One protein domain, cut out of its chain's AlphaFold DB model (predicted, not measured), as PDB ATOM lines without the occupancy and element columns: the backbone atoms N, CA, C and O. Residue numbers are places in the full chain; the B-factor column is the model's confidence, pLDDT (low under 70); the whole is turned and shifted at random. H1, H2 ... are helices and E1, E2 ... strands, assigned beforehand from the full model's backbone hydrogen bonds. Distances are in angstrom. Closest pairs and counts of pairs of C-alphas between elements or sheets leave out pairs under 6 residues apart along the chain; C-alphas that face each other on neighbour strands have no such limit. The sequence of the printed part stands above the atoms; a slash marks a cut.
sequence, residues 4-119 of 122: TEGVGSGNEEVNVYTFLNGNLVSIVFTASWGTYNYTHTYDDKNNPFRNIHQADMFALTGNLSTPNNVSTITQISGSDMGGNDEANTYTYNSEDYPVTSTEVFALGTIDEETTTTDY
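This is residues 4 to 119 of the 122 residues of an uncharacterized protein of Kordia sp (UniProt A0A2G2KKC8). The domain is one twisted, curling sheet of seven strands, with no second sheet over either face. A loop between E3 and E4, two inner strands of the sheet, swings out to hold the short helix H1 away from it. The printed part has 116 residues, with named elements in the order E1 E2 E3 H1 E4 E5 E6 E7; the sheet order is E1 - E2 - E3 - E4 - E5 - E6 - E7, all antiparallel. The class is mostly strand, and the whole is compact, with a radius of gyration of the C-alphas of 15.3 A and spans of 47 by 36 by 22 A.

E3, residues 34 to 46, is the longest strand by residues, at 34.2 A. Beside it are E2, residues 23 to 31, 24.0 A, and E4, residues 68 to 77, 24.4 A. E1, residues 14 to 20, spans 20.1 A and begins at C-alpha 14 at (99.386, 93.511, 147.589). E5 is residues 86 to 92, 19.8 A, E6 residues 98 to 105, 18.7 A, and E7 residues 113 to 118, 16.9 A, ending at C-alpha 118 at (123.092, 97.811, 171.038). H1, residues 54 to 61, spans 10.4 A.

E3 and E4 are antiparallel neighbours at 158 degrees, with N 39 and O 74 2.9 A apart, within hydrogen-bond range. E3 bends by 73 degrees at residue 43, and E4 by 59 degrees at residue 71. E1, E2 and E3 form a meander, each strand the antiparallel neighbour of the one before; N 16 and O 28 are 2.8 A apart, and N 29 and O 36 2.8 A. E4, E5, E6 and E7 form a second meander. Its pairing is staggered at E5, which pairs with E4 over residues 86 to 87 and with E6 over residues 87 to 92; N 88 and O 71 are 2.8 A apart, and N 89 and O 102 2.9 A. The hairpin E6 and E7 has N 103 and O 115 2.9 A apart. E1 and E7 are the edge strands. H1 is not on the sheet, and is apart from E1, E2, E5, E6 and E7. In H1 every O i to N i+4 pair is within hydrogen-bond range.

The two C-alphas farthest apart are those of Ser 9 and Ser 94, 48.5 A. The printed part has no cut and no long link; the links E1 to E2, E2 to E3 and E5 to E6 are tight. Mean pLDDT of the printed part is 89.8, and residues 4 to 11, before E1, are under 70.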
ATOM      1  N   THR A   4      96.351  91.178 153.654       43.72
ATOM      2  CA  THR A   4      96.340  92.005 152.444       43.72
ATOM      3  C   THR A   4      96.193  93.441 152.903       43.72
ATOM      4  O   THR A   4      95.149  93.810 153.440       43.72
ATOM      5  N   GLU A   5      97.246  94.229 152.731       52.59
ATOM      6  CA  GLU A   5      97.163  95.678 152.855       52.59
ATOM      7  C   GLU A   5      96.708  96.243 151.508       52.59
ATOM      8  O   GLU A   5      97.120  95.752 150.464       52.59
ATOM      9  N   GLY A   6      95.811  97.222 151.530       43.09
ATOM     10  CA  GLY A   6      95.394  97.959 150.346       43.09
ATOM     11  C   GLY A   6      95.301  99.425 150.723       43.09
ATOM     12  O   GLY A   6      94.303  99.848 151.308       43.09
ATOM     13  N   VAL A   7      96.350 100.194 150.434       47.38
ATOM     14  CA  VAL A   7      96.349 101.641 150.669       47.38
ATOM     15  C   VAL A   7      95.833 102.326 149.404       47.38
ATOM     16  O   VAL A   7      96.392 102.198 148.319       47.38
ATOM     17  N   GLY A   8      94.692 103.003 149.527       40.44
ATOM     18  CA  GLY A   8      93.982 103.603 148.403       40.44
ATOM     19  C   GLY A   8      94.709 104.785 147.747       40.44
ATOM     20  O   GLY A   8      95.184 105.701 148.414       40.44
ATOM     21  N   SER A   9      94.628 104.791 146.412       49.59
ATOM     22  CA  SER A   9      95.015 105.817 145.428       49.59
ATOM     23  C   SER A   9      96.505 105.917 145.069       49.59
ATOM     24  O   SER A   9      97.234 106.781 145.541       49.59
ATOM     25  N   GLY A  10      96.931 105.076 144.121       48.94
ATOM     26  CA  GLY A  10      98.124 105.345 143.310       48.94
ATOM     27  C   GLY A  10      98.805 104.104 142.754       48.94
ATOM     28  O   GLY A  10      99.103 104.072 141.569       48.94
ATOM     29  N   ASN A  11      98.978 103.075 143.576       57.19
ATOM     30  CA  ASN A  11      99.497 101.766 143.199       57.19
ATOM     31  C   ASN A  11      98.846 100.760 144.148       57.19
ATOM     32  O   ASN A  11      99.039 100.856 145.353       57.19
ATOM     33  N   GLU A  12      98.015  99.857 143.632       74.44
ATOM     34  CA  GLU A  12      97.519  98.748 144.445       74.44
ATOM     35  C   GLU A  12      98.709  97.834 144.735       74.44
ATOM     36  O   GLU A  12      99.184  97.120 143.852       74.44
ATOM     37  N   GLU A  13      99.237  97.933 145.949       79.88
ATOM     38  CA  GLU A  13     100.276  97.048 146.452       79.88
ATOM     39  C   GLU A  13      99.599  95.941 147.248       79.88
ATOM     40  O   GLU A  13      98.817  96.205 148.157       79.88
ATOM     41  N   VAL A  14      99.865  94.692 146.879       87.81
ATOM     42  CA  VAL A  14      99.386  93.511 147.589       87.81
ATOM     43  C   VAL A  14     100.589  92.804 148.185       87.81
ATOM     44  O   VAL A  14     101.436  92.282 147.460       87.81
ATOM     45  N   ASN A  15     100.622  92.752 149.514       87.88
ATOM     46  CA  ASN A  15     101.624  92.023 150.278       87.88
ATOM     47  C   ASN A  15     101.045  90.705 150.785       87.88
ATOM     48  O   ASN A  15     100.033  90.712 151.479       87.88
ATOM     49  N   VAL A  16     101.685  89.579 150.467       91.81
ATOM     50  CA  VAL A  16     101.322  88.256 150.993       91.81
ATOM     51  C   VAL A  16     102.444  87.735 151.882       91.81
ATOM     52  O   VAL A  16     103.546  87.462 151.415       91.81
ATOM     53  N   TYR A  17     102.130  87.547 153.163       91.31
ATOM     54  CA  TYR A  17     103.063  87.072 154.183       91.31
ATOM     55  C   TYR A  17     102.847  85.586 154.482       91.31
ATOM     56  O   TYR A  17     101.727  85.152 154.770       91.31
ATOM     57  N   THR A  18     103.922  84.801 154.456       94.69
ATOM     58  CA  THR A  18     103.909  83.376 154.810       94.69
ATOM     59  C   THR A  18     104.699  83.147 156.087       94.69
ATOM     60  O   THR A  18     105.876  83.486 156.159       94.69
ATOM     61  N   PHE A  19     104.067  82.517 157.076       93.31
ATOM     62  CA  PHE A  19     104.674  82.244 158.375       93.31
ATOM     63  C   PHE A  19     104.867  80.746 158.600       93.31
ATOM     64  O   PHE A  19     103.985  79.945 158.281       93.31
ATOM     65  N   LEU A  20     105.984  80.386 159.225       95.06
ATOM     66  CA  LEU A  20     106.254  79.051 159.743       95.06
ATOM     67  C   LEU A  20     106.676  79.182 161.206       95.06
ATOM     68  O   LEU A  20     107.623  79.894 161.521       95.06
ATOM     69  N   ASN A  21     105.958  78.509 162.108       92.50
ATOM     70  CA  ASN A  21     106.212  78.557 163.555       92.50
ATOM     71  C   ASN A  21     106.258  79.987 164.138       92.50
ATOM     72  O   ASN A  21     106.980  80.249 165.092       92.50
ATOM     73  N   GLY A  22     105.492  80.916 163.557       90.50
ATOM     74  CA  GLY A  22     105.451  82.325 163.965       90.50
ATOM     75  C   GLY A  22     106.520  83.215 163.324       90.50
ATOM     76  O   GLY A  22     106.355  84.430 163.332       90.50
ATOM     77  N   ASN A  23     107.562  82.649 162.710       94.25
ATOM     78  CA  ASN A  23     108.553  83.411 161.948       94.25
ATOM     79  C   ASN A  23     108.044  83.669 160.523       94.25
ATOM     80  O   ASN A  23     107.453  82.784 159.898       94.25
ATOM     81  N   LEU A  24     108.270  84.874 159.996       93.69
ATOM     82  CA  LEU A  24     107.931  85.238 158.621       93.69
ATOM     83  C   LEU A  24     108.957  84.613 157.673       93.69
ATOM     84  O   LEU A  24     110.082  85.074 157.635       93.69
ATOM     85  N   VAL A  25     108.603  83.592 156.898       96.88
ATOM     86  CA  VAL A  25     109.563  82.912 156.004       96.88
ATOM     87  C   VAL A  25     109.545  83.449 154.578       96.88
ATOM     88  O   VAL A  25     110.517  83.265 153.849       96.88
ATOM     89  N   SER A  26     108.462  84.114 154.163       95.62
ATOM     90  CA  SER A  26     108.379  84.717 152.833       95.62
ATOM     91  C   SER A  26     107.414  85.898 152.767       95.62
ATOM     92  O   SER A  26     106.338  85.854 153.368       95.62
ATOM     93  N   ILE A  27     107.798  86.912 151.988       93.50
ATOM     94  CA  ILE A  27     106.944  88.021 151.557       93.50
ATOM     95  C   ILE A  27     106.865  87.990 150.031       93.50
ATOM     96  O   ILE A  27     107.897  87.929 149.362       93.50
ATOM     97  N   VAL A  28     105.650  88.072 149.495       94.12
ATOM     98  CA  VAL A  28     105.392  88.375 148.083       94.12
ATOM     99  C   VAL A  28     104.784  89.767 148.008       94.12
ATOM    100  O   VAL A  28     103.649  89.965 148.440       94.12
ATOM    101  N   PHE A  29     105.540  90.713 147.468       89.44
ATOM    102  CA  PHE A  29     105.104  92.074 147.181       89.44
ATOM    103  C   PHE A  29     104.684  92.141 145.710       89.44
ATOM    104  O   PHE A  29     105.466  91.787 144.831       89.44
ATOM    105  N   THR A  30     103.455  92.559 145.413       90.75
ATOM    106  CA  THR A  30     102.977  92.762 144.036       90.75
ATOM    107  C   THR A  30     102.423  94.163 143.872       90.75
ATOM    108  O   THR A  30     101.478  94.527 144.564       90.75
ATOM    109  N   ALA A  31     102.964  94.908 142.913       87.44
ATOM    110  CA  ALA A  31     102.510  96.243 142.550       87.44
ATOM    111  C   ALA A  31     102.455  96.419 141.029       87.44
ATOM    112  O   ALA A  31     102.830  95.533 140.257       87.44
ATOM    113  N   SER A  32     102.029  97.603 140.587       87.88
ATOM    114  CA  SER A  32     101.961  97.980 139.167       87.88
ATOM    115  C   SER A  32     103.301  97.861 138.425       87.88
ATOM    116  O   SER A  32     103.316  97.663 137.211       87.88
ATOM    117  N   TRP A  33     104.417  97.970 139.148       84.25
ATOM    118  CA  TRP A  33     105.781  97.943 138.622       84.25
ATOM    119  C   TRP A  33     106.455  96.564 138.696       84.25
ATOM    120  O   TRP A  33     107.520  96.385 138.106       84.25
ATOM    121  N   GLY A  34     105.839  95.568 139.340       88.81
ATOM    122  CA  GLY A  34     106.345  94.196 139.349       88.81
ATOM    123  C   GLY A  34     105.981  93.388 140.593       88.81
ATOM    124  O   GLY A  34     105.301  93.866 141.501       88.81
ATOM    125  N   THR A  35     106.466  92.146 140.617       91.81
ATOM    126  CA  THR A  35     106.343  91.231 141.758       91.81
ATOM    127  C   THR A  35     107.727  90.875 142.292       91.81
ATOM    128  O   THR A  35     108.601  90.439 141.539       91.81
ATOM    129  N   TYR A  36     107.897  91.031 143.600       92.81
ATOM    130  CA  TYR A  36     109.147  90.843 144.324       92.81
ATOM    131  C   TYR A  36     108.909  89.816 145.414       92.81
ATOM    132  O   TYR A  36     107.920  89.891 146.144       92.81
ATOM    133  N   ASN A  37     109.809  88.844 145.505       95.06
ATOM    134  CA  ASN A  37     109.705  87.774 146.482       95.06
ATOM    135  C   ASN A  37     110.934  87.799 147.372       95.06
ATOM    136  O   ASN A  37     112.059  87.717 146.876       95.06
ATOM    137  N   TYR A  38     110.695  87.841 148.674       95.50
ATOM    138  CA  TYR A  38     111.725  87.793 149.696       95.50
ATOM    139  C   TYR A  38     111.558  86.527 150.522       95.50
ATOM    140  O   TYR A  38     110.437  86.121 150.848       95.50
ATOM    141  N   THR A  39     112.674  85.912 150.884       97.12
ATOM    142  CA  THR A  39     112.738  84.813 151.850       97.12
ATOM    143  C   THR A  39     113.576  85.226 153.036       97.12
ATOM    144  O   THR A  39     114.589  85.895 152.859       97.12
ATOM    145  N   HIS A  40     113.164  84.801 154.224       97.75
ATOM    146  CA  HIS A  40     113.864  85.132 155.458       97.75
ATOM    147  C   HIS A  40     114.316  83.851 156.151       97.75
ATOM    148  O   HIS A  40     113.573  82.863 156.195       97.75
ATOM    149  N   THR A  41     115.515  83.880 156.722       97.88
ATOM    150  CA  THR A  41     116.006  82.836 157.626       97.88
ATOM    151  C   THR A  41     116.182  83.397 159.027       97.88
ATOM    152  O   THR A  41     116.222  84.610 159.217       97.88
ATOM    153  N   TYR A  42     116.238  82.507 160.012       98.19
ATOM    154  CA  TYR A  42     116.260  82.861 161.424       98.19
ATOM    155  C   TYR A  42     117.247  81.977 162.163       98.19
ATOM    156  O   TYR A  42     117.460  80.822 161.775       98.19
ATOM    157  N   ASP A  43     117.775  82.497 163.260       97.69
ATOM    158  CA  ASP A  43     118.444  81.674 164.255       97.69
ATOM    159  C   ASP A  43     117.442  81.079 165.256       97.69
ATOM    160  O   ASP A  43     116.221  81.149 165.084       97.69
ATOM    161  N   ASP A  44     117.964  80.424 166.290       97.31
ATOM    162  CA  ASP A  44     117.180  79.777 167.337       97.31
ATOM    163  C   ASP A  44     117.017  80.637 168.604       97.31
ATOM    164  O   ASP A  44     116.482  80.156 169.608       97.31
ATOM    165  N   LYS A  45     117.423  81.913 168.566       98.25
ATOM    166  CA  LYS A  45     117.483  82.821 169.723       98.25
ATOM    167  C   LYS A  45     116.276  83.745 169.796       98.25
ATOM    168  O   LYS A  45     115.464  83.799 168.875       98.25
ATOM    169  N   ASN A  46     116.081  84.406 170.933       97.19
ATOM    170  CA  ASN A  46     114.886  85.205 171.190       97.19
ATOM    171  C   ASN A  46     114.968  86.556 170.478       97.19
ATOM    172  O   ASN A  46     115.950  87.280 170.627       97.19
ATOM    173  N   ASN A  47     113.905  86.926 169.762       95.31
ATOM    174  CA  ASN A  47     113.749  88.288 169.255       95.31
ATOM    175  C   ASN A  47     113.515  89.291 170.405       95.31
ATOM    176  O   ASN A  47     112.785  88.944 171.343       95.31
ATOM    177  N   PRO A  48     114.023  90.540 170.326       93.12
ATOM    178  CA  PRO A  48     113.739  91.591 171.314       93.12
ATOM    179  C   PRO A  48     112.244  91.806 171.581       93.12
ATOM    180  O   PRO A  48     111.844  92.148 172.690       93.12
ATOM    181  N   PHE A  49     111.403  91.562 170.575       90.75
ATOM    182  CA  PHE A  49     109.957  91.763 170.615       90.75
ATOM    183  C   PHE A  49     109.164  90.457 170.741       90.75
ATOM    184  O   PHE A  49     107.945  90.464 170.551       90.75
ATOM    185  N   ARG A  50     109.815  89.333 171.085       90.69
ATOM    186  CA  ARG A  50     109.193  87.995 171.151       90.69
ATOM    187  C   ARG A  50     107.936  87.935 172.027       90.69
ATOM    188  O   ARG A  50     107.043  87.138 171.755       90.69
ATOM    189  N   ASN A  51     107.871  88.757 173.074       87.69
ATOM    190  CA  ASN A  51     106.758  88.772 174.029       87.69
ATOM    191  C   ASN A  51     105.684  89.826 173.716       87.69
ATOM    192  O   ASN A  51     104.759  90.001 174.508       87.69
ATOM    193  N   ILE A  52     105.788  90.528 172.587       88.25
ATOM    194  CA  ILE A  52     104.785  91.503 172.156       88.25
ATOM    195  C   ILE A  52     103.838  90.823 171.171       88.25
ATOM    196  O   ILE A  52     104.272  90.186 170.209       88.25
ATOM    197  N   HIS A  53     102.528  90.950 171.396       87.31
ATOM    198  CA  HIS A  53     101.550  90.413 170.459       87.31
ATOM    199  C   HIS A  53     101.698  91.080 169.088       87.31
ATOM    200  O   HIS A  53     101.833  92.297 168.974       87.31
ATOM    201  N   GLN A  54     101.606  90.278 168.025       82.81
ATOM    202  CA  GLN A  54     101.784  90.759 166.654       82.81
ATOM    203  C   GLN A  54     100.803  91.883 166.283       82.81
ATOM    204  O   GLN A  54     101.178  92.791 165.551       82.81
ATOM    205  N   ALA A  55      99.574  91.852 166.814       85.19
ATOM    206  CA  ALA A  55      98.595  92.916 166.605       85.19
ATOM    207  C   ALA A  55      99.035  94.252 167.229       85.19
ATOM    208  O   ALA A  55      98.850  95.296 166.609       85.19
ATOM    209  N   ASP A  56      99.652  94.210 168.412       89.62
ATOM    210  CA  ASP A  56     100.146  95.406 169.097       89.62
ATOM    211  C   ASP A  56     101.362  95.980 168.363       89.62
ATOM    212  O   ASP A  56     101.425  97.182 168.118       89.62
ATOM    213  N   MET A  57     102.291  95.118 167.934       87.12
ATOM    214  CA  MET A  57     103.431  95.534 167.108       87.12
ATOM    215  C   MET A  57     102.972  96.193 165.818       87.12
ATOM    216  O   MET A  57     103.393  97.304 165.512       87.12
ATOM    217  N   PHE A  58     102.049  95.546 165.113       82.06
ATOM    218  CA  PHE A  58     101.528  96.076 163.867       82.06
ATOM    219  C   PHE A  58     100.848  97.435 164.071       82.06
ATOM    220  O   PHE A  58     101.112  98.375 163.325       82.06
ATOM    221  N   ALA A  59     100.024  97.573 165.112       85.50
ATOM    222  CA  ALA A  59      99.336  98.825 165.411       85.50
ATOM    223  C   ALA A  59     100.288  99.975 165.784       85.50
ATOM    224  O   ALA A  59      99.967 101.133 165.519       85.50
ATOM    225  N   LEU A  60     101.431  99.679 166.410       86.81
ATOM    226  CA  LEU A  60     102.373 100.691 166.899       86.81
ATOM    227  C   LEU A  60     103.434 101.085 165.872       86.81
ATOM    228  O   LEU A  60     103.813 102.252 165.812       86.81
ATOM    229  N   THR A  61     103.940 100.127 165.098       84.50
ATOM    230  CA  THR A  61     105.131 100.328 164.256       84.50
ATOM    231  C   THR A  61     104.883 100.046 162.781       84.50
ATOM    232  O   THR A  61     105.784 100.270 161.977       84.50
ATOM    233  N   GLY A  62     103.714  99.507 162.416       80.44
ATOM    234  CA  GLY A  62     103.473  98.969 161.075       80.44
ATOM    235  C   GLY A  62     104.367  97.770 160.733       80.44
ATOM    236  O   GLY A  62     104.414  97.359 159.580       80.44
ATOM    237  N   ASN A  63     105.087  97.212 161.714       80.56
ATOM    238  CA  ASN A  63     106.013  96.099 161.526       80.56
ATOM    239  C   ASN A  63     105.503  94.816 162.192       80.56
ATOM    240  O   ASN A  63     104.531  94.798 162.951       80.56
ATOM    241  N   LEU A  64     106.181  93.712 161.886       82.81
ATOM    242  CA  LEU A  64     105.892  92.391 162.432       82.81
ATOM    243  C   LEU A  64     106.835  92.090 163.603       82.81
ATOM    244  O   LEU A  64     107.999  92.474 163.582       82.81
ATOM    245  N   SER A  65     106.341  91.356 164.603       85.75
ATOM    246  CA  SER A  65     107.202  90.659 165.567       85.75
ATOM    247  C   SER A  65     107.269  89.182 165.209       85.75
ATOM    248  O   SER A  65     106.256  88.572 164.848       85.75
ATOM    249  N   THR A  66     108.475  88.627 165.299       92.19
ATOM    250  CA  THR A  66     108.776  87.213 165.087       92.19
ATOM    251  C   THR A  66     109.349  86.612 166.372       92.19
ATOM    252  O   THR A  66     110.020  87.309 167.129       92.19
ATOM    253  N   PRO A  67     109.122  85.319 166.654       94.81
ATOM    254  CA  PRO A  67     109.717  84.652 167.813       94.81
ATOM    255  C   PRO A  67     111.252  84.653 167.850       94.81
ATOM    256  O   PRO A  67     111.829  84.672 168.943       94.81
ATOM    257  N   ASN A  68     111.893  84.606 166.677       97.12
ATOM    258  CA  ASN A  68     113.345  84.528 166.528       97.12
ATOM    259  C   ASN A  68     113.941  85.735 165.795       97.12
ATOM    260  O   ASN A  68     113.212  86.511 165.167       97.12
ATOM    261  N   ASN A  69     115.265  85.886 165.875       97.12
ATOM    262  CA  ASN A  69     115.998  86.923 165.152       97.12
ATOM    263  C   ASN A  69     116.168  86.538 163.685       97.12
ATOM    264  O   ASN A  69     116.509  85.396 163.372       97.12
ATOM    265  N   VAL A  70     115.927  87.492 162.786       97.19
ATOM    266  CA  VAL A  70     116.170  87.310 161.351       97.19
ATOM    267  C   VAL A  70     117.677  87.228 161.136       97.19
ATOM    268  O   VAL A  70     118.390  88.134 161.552       97.19
ATOM    269  N   SER A  71     118.157  86.167 160.490       97.75
ATOM    270  CA  SER A  71     119.567  85.993 160.112       97.75
ATOM    271  C   SER A  71     119.849  86.496 158.703       97.75
ATOM    272  O   SER A  71     120.888  87.103 158.470       97.75
ATOM    273  N   THR A  72     118.942  86.258 157.754       98.00
ATOM    274  CA  THR A  72     119.083  86.766 156.383       98.00
ATOM    275  C   THR A  72     117.742  87.169 155.807       98.00
ATOM    276  O   THR A  72     116.726  86.528 156.097       98.00
ATOM    277  N   ILE A  73     117.769  88.162 154.926       97.25
ATOM    278  CA  ILE A  73     116.690  88.476 153.992       97.25
ATOM    279  C   ILE A  73     117.282  88.355 152.594       97.25
ATOM    280  O   ILE A  73     118.349  88.885 152.312       97.25
ATOM    281  N   THR A  74     116.631  87.590 151.727       96.81
ATOM    282  CA  THR A  74     117.127  87.340 150.371       96.81
ATOM    283  C   THR A  74     116.014  87.558 149.374       96.81
ATOM    284  O   THR A  74     114.951  86.932 149.471       96.81
ATOM    285  N   GLN A  75     116.262  88.414 148.393       95.00
ATOM    286  CA  GLN A  75     115.376  88.611 147.266       95.00
ATOM    287  C   GLN A  75     115.576  87.485 146.251       95.00
ATOM    288  O   GLN A  75     116.593  87.400 145.569       95.00
ATOM    289  N   ILE A  76     114.569  86.629 146.102       93.88
ATOM    290  CA  ILE A  76     114.627  85.471 145.198       93.88
ATOM    291  C   ILE A  76     114.000  85.743 143.822       93.88
ATOM    292  O   ILE A  76     114.132  84.925 142.912       93.88
ATOM    293  N   SER A  77     113.303  86.874 143.649       92.94
ATOM    294  CA  SER A  77     112.837  87.361 142.343       92.94
ATOM    295  C   SER A  77     112.551  88.867 142.341       92.94
ATOM    296  O   SER A  77     112.316  89.462 143.391       92.94
ATOM    297  N   GLY A  78     112.509  89.472 141.153       88.94
ATOM    298  CA  GLY A  78     112.245  90.903 140.930       88.94
ATOM    299  C   GLY A  78     113.281  91.516 139.980       88.94
ATOM    300  O   GLY A  78     114.229  90.833 139.596       88.94
ATOM    301  N   SER A  79     113.096  92.776 139.570       83.69
ATOM    302  CA  SER A  79     114.019  93.461 138.641       83.69
ATOM    303  C   SER A  79     115.409  93.699 139.229       83.69
ATOM    304  O   SER A  79     116.389  93.622 138.497       83.69
ATOM    305  N   ASP A  80     115.478  93.929 140.540       80.19
ATOM    306  CA  ASP A  80     116.695  94.303 141.271       80.19
ATOM    307  C   ASP A  80     117.152  93.169 142.199       80.19
ATOM    308  O   ASP A  80     117.503  93.378 143.355       80.19
ATOM    309  N   MET A  81     117.070  91.927 141.712       86.00
ATOM    310  CA  MET A  81     117.411  90.729 142.483       86.00
ATOM    311  C   MET A  81     118.827  90.829 143.077       86.00
ATOM    312  O   MET A  81     119.788  91.075 142.348       86.00
ATOM    313  N   GLY A  82     118.938  90.616 144.391       82.81
ATOM    314  CA  GLY A  82     120.178  90.766 145.160       82.81
ATOM    315  C   GLY A  82     120.481  92.198 145.621       82.81
ATOM    316  O   GLY A  82     121.354  92.384 146.459       82.81
ATOM    317  N   GLY A  83     119.762  93.209 145.120       88.38
ATOM    318  CA  GLY A  83     119.972  94.616 145.484       88.38
ATOM    319  C   GLY A  83     119.608  94.948 146.932       88.38
ATOM    320  O   GLY A  83     120.181  95.861 147.508       88.38
ATOM    321  N   ASN A  84     118.697  94.172 147.520       90.06
ATOM    322  CA  ASN A  84     118.175  94.368 148.875       90.06
ATOM    323  C   ASN A  84     118.416  93.129 149.755       90.06
ATOM    324  O   ASN A  84     117.604  92.820 150.626       90.06
ATOM    325  N   ASP A  85     119.463  92.351 149.470       96.25
ATOM    326  CA  ASP A  85     119.820  91.216 150.320       96.25
ATOM    327  C   ASP A  85     120.443  91.723 151.625       96.25
ATOM    328  O   ASP A  85     121.275  92.630 151.620       96.25
ATOM    329  N   GLU A  86     120.064  91.106 152.740       97.62
ATOM    330  CA  GLU A  86     120.520  91.486 154.073       97.62
ATOM    331  C   GLU A  86     121.106  90.288 154.813       97.62
ATOM    332  O   GLU A  86     120.586  89.164 154.748       97.62
ATOM    333  N   ALA A  87     122.158  90.543 155.586       98.19
ATOM    334  CA  ALA A  87     122.720  89.588 156.530       98.19
ATOM    335  C   ALA A  87     122.827  90.203 157.922       98.19
ATOM    336  O   ALA A  87     123.382  91.282 158.106       98.19
ATOM    337  N   ASN A  88     122.334  89.470 158.912       98.38
ATOM    338  CA  ASN A  88     122.260  89.894 160.296       98.38
ATOM    339  C   ASN A  88     123.051  88.932 161.185       98.38
ATOM    340  O   ASN A  88     122.938  87.707 161.083       98.38
ATOM    341  N   THR A  89     123.843  89.492 162.093       98.25
ATOM    342  CA  THR A  89     124.583  88.748 163.119       98.25
ATOM    343  C   THR A  89     124.306  89.339 164.486       98.25
ATOM    344  O   THR A  89     124.087  90.539 164.609       98.25
ATOM    345  N   TYR A  90     124.322  88.504 165.520       98.56
ATOM    346  CA  TYR A  90     123.929  88.906 166.866       98.56
ATOM    347  C   TYR A  90     124.880  88.324 167.906       98.56
ATOM    348  O   TYR A  90     125.429  87.231 167.737       98.56
ATOM    349  N   THR A  91     125.028  89.037 169.016       98.50
ATOM    350  CA  THR A  91     125.562  88.490 170.266       98.50
ATOM    351  C   THR A  91     124.449  88.424 171.297       98.50
ATOM    352  O   THR A  91     123.490  89.180 171.203       98.50
ATOM    353  N   TYR A  92     124.560  87.527 172.276       98.38
ATOM    354  CA  TYR A  92     123.444  87.160 173.149       98.38
ATOM    355  C   TYR A  92     123.794  87.265 174.629       98.38
ATOM    356  O   TYR A  92     124.935  87.023 175.030       98.38
ATOM    357  N   ASN A  93     122.790  87.584 175.446       97.50
ATOM    358  CA  ASN A  93     122.868  87.448 176.895       97.50
ATOM    359  C   ASN A  93     122.613  85.984 177.316       97.50
ATOM    360  O   ASN A  93     122.396  85.099 176.489       97.50
ATOM    361  N   SER A  94     122.636  85.714 178.623       97.56
ATOM    362  CA  SER A  94     122.399  84.368 179.171       97.56
ATOM    363  C   SER A  94     120.965  83.852 179.008       97.56
ATOM    364  O   SER A  94     120.717  82.680 179.271       97.56
ATOM    365  N   GLU A  95     120.029  84.715 178.621       96.50
ATOM    366  CA  GLU A  95     118.617  84.397 178.384       96.50
ATOM    367  C   GLU A  95     118.289  84.322 176.885       96.50
ATOM    368  O   GLU A  95     117.122  84.357 176.495       96.50
ATOM    369  N   ASP A  96     119.316  84.220 176.036       97.81
ATOM    370  CA  ASP A  96     119.198  84.120 174.581       97.81
ATOM    371  C   ASP A  96     118.552  85.344 173.897       97.81
ATOM    372  O   ASP A  96     118.112  85.236 172.754       97.81
ATOM    373  N   TYR A  97     118.511  86.515 174.543       97.50
ATOM    374  CA  TYR A  97     118.138  87.788 173.903       97.50
ATOM    375  C   TYR A  97     119.377  88.525 173.381       97.50
ATOM    376  O   TYR A  97     120.444  88.425 174.000       97.50
ATOM    377  N   PRO A  98     119.284  89.251 172.251       98.12
ATOM    378  CA  PRO A  98     120.446  89.882 171.644       98.12
ATOM    379  C   PRO A  98     120.949  91.040 172.504       98.12
ATOM    380  O   PRO A  98     120.152  91.816 173.009       98.12
ATOM    381  N   VAL A  99     122.260  91.175 172.665       98.25
ATOM    382  CA  VAL A  99     122.914  92.320 173.325       98.25
ATOM    383  C   VAL A  99     123.438  93.292 172.282       98.25
ATOM    384  O   VAL A  99     123.351  94.499 172.471       98.25
ATOM    385  N   THR A 100     123.920  92.771 171.156       98.44
ATOM    386  CA  THR A 100     124.288  93.566 169.986       98.44
ATOM    387  C   THR A 100     123.799  92.873 168.721       98.44
ATOM    388  O   THR A 100     123.729  91.640 168.684       98.44
ATOM    389  N   SER A 101     123.521  93.639 167.673       98.38
ATOM    390  CA  SER A 101     123.347  93.132 166.313       98.38
ATOM    391  C   SER A 101     124.169  93.939 165.320       98.38
ATOM    392  O   SER A 101     124.415  95.126 165.527       98.38
ATOM    393  N   THR A 102     124.584  93.283 164.244       98.56
ATOM    394  CA  THR A 102     125.131  93.922 163.053       98.56
ATOM    395  C   THR A 102     124.316  93.468 161.858       98.56
ATOM    396  O   THR A 102     124.261  92.269 161.578       98.56
ATOM    397  N   GLU A 103     123.729  94.432 161.168       98.38
ATOM    398  CA  GLU A 103     123.048  94.282 159.889       98.38
ATOM    399  C   GLU A 103     123.984  94.748 158.775       98.38
ATOM    400  O   GLU A 103     124.631  95.789 158.899       98.38
ATOM    401  N   VAL A 104     124.050  93.980 157.694       98.38
ATOM    402  CA  VAL A 104     124.652  94.384 156.423       98.38
ATOM    403  C   VAL A 104     123.539  94.408 155.385       98.38
ATOM    404  O   VAL A 104     123.076  93.346 154.968       98.38
ATOM    405  N   PHE A 105     123.100  95.606 155.010       96.88
ATOM    406  CA  PHE A 105     122.098  95.854 153.974       96.88
ATOM    407  C   PHE A 105     122.746  95.876 152.586       96.88
ATOM    408  O   PHE A 105     123.913  96.241 152.463       96.88
ATOM    409  N   ALA A 106     121.988  95.501 151.548       95.31
ATOM    410  CA  ALA A 106     122.430  95.445 150.150       95.31
ATOM    411  C   ALA A 106     123.760  94.684 149.970       95.31
ATOM    412  O   ALA A 106     124.687  95.138 149.285       95.31
ATOM    413  N   LEU A 107     123.847  93.518 150.617       93.88
ATOM    414  CA  LEU A 107     125.051  92.702 150.744       93.88
ATOM    415  C   LEU A 107     125.695  92.393 149.384       93.88
ATOM    416  O   LEU A 107     125.081  91.807 148.492       93.88
ATOM    417  N   GLY A 108     126.981  92.714 149.246       93.31
ATOM    418  CA  GLY A 108     127.767  92.451 148.043       93.31
ATOM    419  C   GLY A 108     127.509  93.421 146.885       93.31
ATOM    420  O   GLY A 108     127.998  93.175 145.777       93.31
ATOM    421  N   THR A 109     126.770  94.507 147.116       94.88
ATOM    422  CA  THR A 109     126.506  95.560 146.124       94.88
ATOM    423  C   THR A 109     127.359  96.810 146.373       94.88
ATOM    424  O   THR A 109     128.179  96.857 147.287       94.88
ATOM    425  N   ILE A 110     127.199  97.839 145.531       95.06
ATOM    426  CA  ILE A 110     127.869  99.135 145.738       95.06
ATOM    427  C   ILE A 110     127.213  99.970 146.846       95.06
ATOM    428  O   ILE A 110     127.843 100.905 147.334       95.06
ATOM    429  N   ASP A 111     125.969  99.641 147.195       95.19
ATOM    430  CA  ASP A 111     125.132 100.353 148.160       95.19
ATOM    431  C   ASP A 111     125.147  99.652 149.531       95.19
ATOM    432  O   ASP A 111     124.289  99.913 150.370       95.19
ATOM    433  N   GLU A 112     126.116  98.752 149.758       97.31
ATOM    434  CA  GLU A 112     126.259  98.005 151.007       97.31
ATOM    435  C   GLU A 112     126.425  98.955 152.204       97.31
ATOM    436  O   GLU A 112     127.352  99.771 152.255       97.31
ATOM    437  N   GLU A 113     125.541  98.819 153.190       97.69
ATOM    438  CA  GLU A 113     125.553  99.601 154.425       97.69
ATOM    439  C   GLU A 113     125.623  98.664 155.629       97.69
ATOM    440  O   GLU A 113     124.977  97.621 155.662       97.69
ATOM    441  N   THR A 114     126.429  99.023 156.630       98.19
ATOM    442  CA  THR A 114     126.529  98.261 157.879       98.19
ATOM    443  C   THR A 114     126.016  99.088 159.046       98.19
ATOM    444  O   THR A 114     126.582 100.137 159.361       98.19
ATOM    445  N   THR A 115     125.012  98.556 159.736       98.31
ATOM    446  CA  THR A 115     124.428  99.154 160.939       98.31
ATOM    447  C   THR A 115     124.679  98.250 162.136       98.31
ATOM    448  O   THR A 115     124.496  97.038 162.065       98.31
ATOM    449  N   THR A 116     125.083  98.832 163.267       98.06
ATOM    450  CA  THR A 116     125.214  98.111 164.541       98.06
ATOM    451  C   THR A 116     124.216  98.665 165.547       98.06
ATOM    452  O   THR A 116     124.113  99.880 165.714       98.06
ATOM    453  N   THR A 117     123.499  97.774 166.227       98.06
ATOM    454  CA  THR A 117     122.535  98.122 167.276       98.06
ATOM    455  C   THR A 117     122.956  97.495 168.596       98.06
ATOM    456  O   THR A 117     123.238  96.300 168.649       98.06
ATOM    457  N   ASP A 118     122.941  98.289 169.665       98.00
ATOM    458  CA  ASP A 118     123.092  97.811 171.038       98.00
ATOM    459  C   ASP A 118     121.718  97.730 171.714       98.00
ATOM    460  O   ASP A 118     120.919  98.669 171.652       98.00
ATOM    461  N   TYR A 119     121.451  96.611 172.384       96.44
ATOM    462  CA  TYR A 119     120.204  96.356 173.096       96.44
ATOM    463  C   TYR A 119     120.435  96.421 174.603       96.44
ATOM    464  O   TYR A 119     121.283  95.720 175.160       96.44
TER     465      TYR A 119